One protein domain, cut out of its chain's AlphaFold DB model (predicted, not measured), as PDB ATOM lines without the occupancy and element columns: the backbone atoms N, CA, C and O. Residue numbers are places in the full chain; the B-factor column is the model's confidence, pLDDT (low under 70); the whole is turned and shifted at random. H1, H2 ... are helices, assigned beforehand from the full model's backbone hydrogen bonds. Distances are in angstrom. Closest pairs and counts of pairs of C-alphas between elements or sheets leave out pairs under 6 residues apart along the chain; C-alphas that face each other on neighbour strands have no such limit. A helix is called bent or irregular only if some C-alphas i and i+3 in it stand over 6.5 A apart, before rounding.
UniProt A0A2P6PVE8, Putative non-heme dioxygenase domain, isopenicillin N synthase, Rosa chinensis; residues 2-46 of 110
ATOM      1  N   ALA A   2      24.521  42.377 258.405       59.19
ATOM      2  CA  ALA A   2      23.102  42.016 258.251       59.19
ATOM      3  C   ALA A   2      22.856  40.555 257.804       59.19
ATOM      4  O   ALA A   2      21.872  39.946 258.208       59.19
ATOM      5  N   ASP A   3      23.766  39.969 257.019       61.06
ATOM      6  CA  ASP A   3      23.564  38.622 256.456       61.06
ATOM      7  C   ASP A   3      23.691  37.501 257.497       61.06
ATOM      8  O   ASP A   3      22.973  36.508 257.427       61.06
ATOM      9  N   ALA A   4      24.558  37.671 258.501       63.94
ATOM     10  CA  ALA A   4      24.734  36.690 259.576       63.94
ATOM     11  C   ALA A   4      23.519  36.644 260.519       63.94
ATOM     12  O   ALA A   4      23.103  35.568 260.941       63.94
ATOM     13  N   ASP A   5      22.924  37.807 260.796       67.69
ATOM     14  CA  ASP A   5      21.712  37.933 261.611       67.69
ATOM     15  C   ASP A   5      20.500  37.312 260.887       67.69
ATOM     16  O   ASP A   5      19.719  36.560 261.465       67.69
ATOM     17  N   CYS A   6      20.416  37.513 259.565       65.19
ATOM     18  CA  CYS A   6      19.392  36.913 258.705       65.19
ATOM     19  C   CYS A   6      19.472  35.370 258.646       65.19
ATOM     20  O   CYS A   6      18.439  34.697 258.619       65.19
ATOM     21  N   ILE A   7      20.684  34.796 258.651       73.31
ATOM     22  CA  ILE A   7      20.895  33.336 258.675       73.31
ATOM     23  C   ILE A   7      20.452  32.746 260.020       73.31
ATOM     24  O   ILE A   7      19.706  31.766 260.035       73.31
ATOM     25  N   ALA A   8      20.830  33.375 261.136       78.75
ATOM     26  CA  ALA A   8      20.466  32.910 262.473       78.75
ATOM     27  C   ALA A   8      18.942  32.933 262.718       78.75
ATOM     28  O   ALA A   8      18.391  32.005 263.313       78.75
ATOM     29  N   GLU A   9      18.231  33.952 262.219       83.06
ATOM     30  CA  GLU A   9      16.761  33.988 262.278       83.06
ATOM     31  C   GLU A   9      16.118  32.844 261.478       83.06
ATOM     32  O   GLU A   9      15.172  32.211 261.951       83.06
ATOM     33  N   LYS A  10      16.642  32.545 260.282       87.94
ATOM     34  CA  LYS A  10      16.132  31.465 259.426       87.94
ATOM     35  C   LYS A  10      16.330  30.089 260.067       87.94
ATOM     36  O   LYS A  10      15.421  29.264 260.020       87.94
ATOM     37  N   GLU A  11      17.478  29.845 260.693       90.69
ATOM     38  CA  GLU A  11      17.746  28.600 261.430       90.69
ATOM     39  C   GLU A  11      16.808  28.433 262.631       90.69
ATOM     40  O   GLU A  11      16.282  27.342 262.869       90.69
ATOM     41  N   LYS A  12      16.528  29.521 263.358       91.69
ATOM     42  CA  LYS A  12      15.581  29.509 264.478       91.69
ATOM     43  C   LYS A  12      14.156  29.181 264.025       91.69
ATOM     44  O   LYS A  12      13.479  28.389 264.679       91.69
ATOM     45  N   GLU A  13      13.698  29.775 262.923       92.62
ATOM     46  CA  GLU A  13      12.390  29.457 262.339       92.62
ATOM     47  C   GLU A  13      12.311  28.007 261.849       92.62
ATOM     48  O   GLU A  13      11.265  27.377 262.003       92.62
ATOM     49  N   LEU A  14      13.405  27.459 261.307       93.44
ATOM     50  CA  LEU A  14      13.469  26.062 260.873       93.44
ATOM     51  C   LEU A  14      13.318  25.107 262.056       93.44
ATOM     52  O   LEU A  14      12.480  24.212 262.010       93.44
ATOM     53  N   CYS A  15      14.070  25.342 263.133       92.69
ATOM     54  CA  CYS A  15      13.965  24.535 264.346       92.69
ATOM     55  C   CYS A  15      12.545  24.594 264.929       92.69
ATOM     56  O   CYS A  15      11.948  23.558 265.203       92.69
ATOM     57  N   ALA A  16      11.961  25.794 265.039       92.62
ATOM     58  CA  ALA A  16      10.602  25.959 265.550       92.62
ATOM     59  C   ALA A  16       9.551  25.250 264.675       92.62
ATOM     60  O   ALA A  16       8.605  24.660 265.198       92.62
ATOM     61  N   PHE A  17       9.711  25.292 263.349       94.06
ATOM     62  CA  PHE A  17       8.842  24.580 262.413       94.06
ATOM     63  C   PHE A  17       8.955  23.059 262.570       94.06
ATOM     64  O   PHE A  17       7.936  22.370 262.662       94.06
ATOM     65  N   ASP A  18      10.181  22.538 262.645       94.50
ATOM     66  CA  ASP A  18      10.426  21.109 262.802       94.50
ATOM     67  C   ASP A  18       9.937  20.589 264.156       94.50
ATOM     68  O   ASP A  18       9.428  19.469 264.214       94.50
ATOM     69  N   ASP A  19      10.042  21.373 265.229       95.69
ATOM     70  CA  ASP A  19       9.582  20.996 266.571       95.69
ATOM     71  C   ASP A  19       8.054  20.893 266.666       95.69
ATOM     72  O   ASP A  19       7.535  20.048 267.397       95.69
ATOM     73  N   LEU A  20       7.321  21.695 265.887       92.56
ATOM     74  CA  LEU A  20       5.858  21.635 265.838       92.56
ATOM     75  C   LEU A  20       5.347  20.317 265.235       92.56
ATOM     76  O   LEU A  20       4.247  19.889 265.572       92.56
ATOM     77  N   LYS A  21       6.112  19.669 264.341       95.25
ATOM     78  CA  LYS A  21       5.737  18.401 263.670       95.25
ATOM     79  C   LYS A  21       4.355  18.426 262.985       95.25
ATOM     80  O   LYS A  21       3.755  17.379 262.760       95.25
ATOM     81  N   ILE A  22       3.866  19.610 262.611       95.06
ATOM     82  CA  ILE A  22       2.537  19.811 261.999       95.06
ATOM     83  C   ILE A  22       2.562  19.872 260.462       95.06
ATOM     84  O   ILE A  22       1.511  19.866 259.817       95.06
ATOM     85  N   GLY A  23       3.754  19.954 259.861       94.50
ATOM     86  CA  GLY A  23       3.932  20.144 258.420       94.50
ATOM     87  C   GLY A  23       3.400  21.491 257.905       94.50
ATOM     88  O   GLY A  23       2.904  22.328 258.657       94.50
ATOM     89  N   VAL A  24       3.494  21.717 256.591       95.44
ATOM     90  CA  VAL A  24       3.080  22.999 255.980       95.44
ATOM     91  C   VAL A  24       1.558  23.184 256.015       95.44
ATOM     92  O   VAL A  24       1.090  24.298 256.228       95.44
ATOM     93  N   LYS A  25       0.781  22.099 255.876       94.06
ATOM     94  CA  LYS A  25      -0.685  22.152 256.009       94.06
ATOM     95  C   LYS A  25      -1.097  22.590 257.415       94.06
ATOM     96  O   LYS A  25      -1.857  23.538 257.543       94.06
ATOM     97  N   GLY A  26      -0.562  21.956 258.460       95.38
ATOM     98  CA  GLY A  26      -0.879  22.341 259.835       95.38
ATOM     99  C   GLY A  26      -0.408  23.758 260.171       95.38
ATOM    100  O   GLY A  26      -1.102  24.489 260.873       95.38
ATOM    101  N   LEU A  27       0.727  24.186 259.607       95.19
ATOM    102  CA  LEU A  27       1.177  25.572 259.703       95.19
ATOM    103  C   LEU A  27       0.161  26.540 259.071       95.19
ATOM    104  O   LEU A  27      -0.188  27.537 259.698       95.19
ATOM    105  N   ALA A  28      -0.346  26.249 257.871       94.31
ATOM    106  CA  ALA A  28      -1.368  27.067 257.216       94.31
ATOM    107  C   ALA A  28      -2.686  27.095 258.011       94.31
ATOM    108  O   ALA A  28      -3.228  28.172 258.264       94.31
ATOM    109  N   ASP A  29      -3.147  25.933 258.479       95.88
ATOM    110  CA  ASP A  29      -4.377  25.779 259.265       95.88
ATOM    111  C   ASP A  29      -4.305  26.525 260.615       95.88
ATOM    112  O   ASP A  29      -5.333  26.928 261.156       95.88
ATOM    113  N   SER A  30      -3.099  26.775 261.146       93.94
ATOM    114  CA  SER A  30      -2.896  27.565 262.373       93.94
ATOM    115  C   SER A  30      -3.159  29.074 262.212       93.94
ATOM    116  O   SER A  30      -3.129  29.812 263.197       93.94
ATOM    117  N   GLY A  31      -3.430  29.545 260.988       94.00
ATOM    118  CA  GLY A  31      -3.782  30.941 260.718       94.00
ATOM    119  C   GLY A  31      -2.581  31.886 260.646       94.00
ATOM    120  O   GLY A  31      -2.707  33.069 260.973       94.00
ATOM    121  N   VAL A  32      -1.409  31.389 260.229       92.31
ATOM    122  CA  VAL A  32      -0.221  32.231 260.025       92.31
ATOM    123  C   VAL A  32      -0.519  33.387 259.066       92.31
ATOM    124  O   VAL A  32      -1.048  33.207 257.974       92.31
ATOM    125  N   THR A  33      -0.148  34.603 259.466       94.06
ATOM    126  CA  THR A  33      -0.366  35.825 258.666       94.06
ATOM    127  C   THR A  33       0.846  36.210 257.821       94.06
ATOM    128  O   THR A  33       0.766  37.111 256.986       94.06
ATOM    129  N   LYS A  34       1.983  35.544 258.041       92.62
ATOM    130  CA  LYS A  34       3.239  35.748 257.318       92.62
ATOM    131  C   LYS A  34       3.847  34.398 256.964       92.62
ATOM    132  O   LYS A  34       3.808  33.475 257.773       92.62
ATOM    133  N   ILE A  35       4.435  34.311 255.773       91.94
ATOM    134  CA  ILE A  35       5.193  33.136 255.333       91.94
ATOM    135  C   ILE A  35       6.536  33.127 256.080       91.94
ATOM    136  O   ILE A  35       7.265  34.120 255.978       91.94
ATOM    137  N   PRO A  36       6.892  32.049 256.804       91.44
ATOM    138  CA  PRO A  36       8.216  31.919 257.407       91.44
ATOM    139  C   PRO A  36       9.338  32.024 256.368       91.44
ATOM    140  O   PRO A  36       9.238  31.492 255.258       91.44
ATOM    141  N   ARG A  37      10.445  32.665 256.737       90.69
ATOM    142  CA  ARG A  37      11.616  32.916 255.880       90.69
ATOM    143  C   ARG A  37      12.265  31.631 255.369       90.69
ATOM    144  O   ARG A  37      12.952  31.649 254.343       90.69
ATOM    145  N   ILE A  38      12.054  30.508 256.052       92.19
ATOM    146  CA  ILE A  38      12.511  29.189 255.597       92.19
ATOM    147  C   ILE A  38      11.890  28.783 254.250       92.19
ATOM    148  O   ILE A  38      12.573  28.136 253.462       92.19
ATOM    149  N   PHE A  39      10.675  29.248 253.933       92.00
ATOM    150  CA  PHE A  39       9.987  28.977 252.661       92.00
ATOM    151  C   PHE A  39      10.238  30.045 251.585       92.00
ATOM    152  O   PHE A  39       9.896  29.853 250.416       92.00
ATOM    153  N   ILE A  40      10.850  31.173 251.952       89.25
ATOM    154  CA  ILE A  40      11.162  32.254 251.018       89.25
ATOM    155  C   ILE A  40      12.444  31.904 250.261       89.25
ATOM    156  O   ILE A  40      13.510  31.690 250.848       89.25
ATOM    157  N   HIS A  41      12.318  31.843 248.940       85.62
ATOM    158  CA  HIS A  41      13.424  31.594 248.027       85.62
ATOM    159  C   HIS A  41      14.233  32.888 247.821       85.62
ATOM    160  O   HIS A  41      13.630  33.963 247.743       85.62
ATOM    161  N   PRO A  42      15.577  32.824 247.740       83.44
ATOM    162  CA  PRO A  42      16.391  33.989 247.409       83.44
ATOM    163  C   PRO A  42      15.946  34.628 246.085       83.44
ATOM    164  O   PRO A  42      15.616  33.896 245.153       83.44
ATOM    165  N   PRO A  43      15.990  35.964 245.939       77.06
ATOM    166  CA  PRO A  43      15.558  36.638 244.711       77.06
ATOM    167  C   PRO A  43      16.239  36.106 243.439       77.06
ATOM    168  O   PRO A  43      15.636  36.093 242.374       77.06
ATOM    169  N   GLU A  44      17.473  35.617 243.560       75.56
ATOM    170  CA  GLU A  44      18.263  35.064 242.454       75.56
ATOM    171  C   GLU A  44      17.761  33.702 241.951       75.56
ATOM    172  O   GLU A  44      17.993  33.341 240.796       75.56
ATOM    173  N   THR A  45      17.063  32.934 242.795       70.44
ATOM    174  CA  THR A  45      16.502  31.629 242.414       70.44
ATOM    175  C   THR A  45      15.076  31.741 241.887       70.44
ATOM    176  O   THR A  45      14.607  30.840 241.187       70.44
ATOM    177  N   VAL A  46      14.389  32.854 242.160       65.56
ATOM    178  CA  VAL A  46      13.022  33.086 241.693       65.56
ATOM    179  C   VAL A  46      13.040  33.676 240.286       65.56
ATOM    180  O   VAL A  46      12.919  34.881 240.074       65.56
TER     181      VAL A  46
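Overview. This is residues 2 to 46 of the 110 residues of the protein "Putative non-heme dioxygenase domain, isopenicillin N synthase" of Rosa chinensis (UniProt A0A2P6PVE8). A long helix, H1, is followed by a short helix, H2, set crosswise at its far end to make a corner, and from there an unnamed stretch, residues 30 to 46, folds back over one side of H1. The last part of that stretch, residues 41 to 46, sticks out as a free tail. The printed part has 45 residues with two named helices, H1 then H2, and no named strand; its class is all helix. It is only just loose, close to compact, with a radius of gyration of the C-alphas of 11.7 A and spans of 31 by 22 by 16 A.

Arrangement. H1, residues 2 to 20, and H2, residues 23 to 29, are joined by a tight link of 2 residues. The two helices are close but not clearly touching, and their closest C-alphas, those of Phe 17 and Gly 23, are 7.7 A apart. Their lines stand about perpendicular, at 85 degrees, and their centres are 17.7 A apart. In both H1 and H2 every O i to N i+4 pair is within hydrogen-bond range.

Along the chain. H1 begins at C-alpha 2, (23.102, 42.016, 258.251), and ends at C-alpha 20, (5.858, 21.635, 265.838), 27.8 A from first to last C-alpha. H2 runs from Gly 23 to Asp 29, where C-alpha 29 is at (-4.377, 25.779, 259.265), and is 10.1 A long from first to last C-alpha. Neither helix is bent.

Size, cuts and confidence. The two C-alphas farthest apart, those of Ala 2 and Asp 29, are 31.9 A apart. The first and last printed C-alphas, those of Ala 2 and Val 46, are 21.3 A apart. Residues 30 to 46 hold no named element, and residues 41 to 46 stand free. The printed part has no cut. The mean pLDDT of the printed part is 86.6, and residues 2 to 6 and residue 46 are under 70.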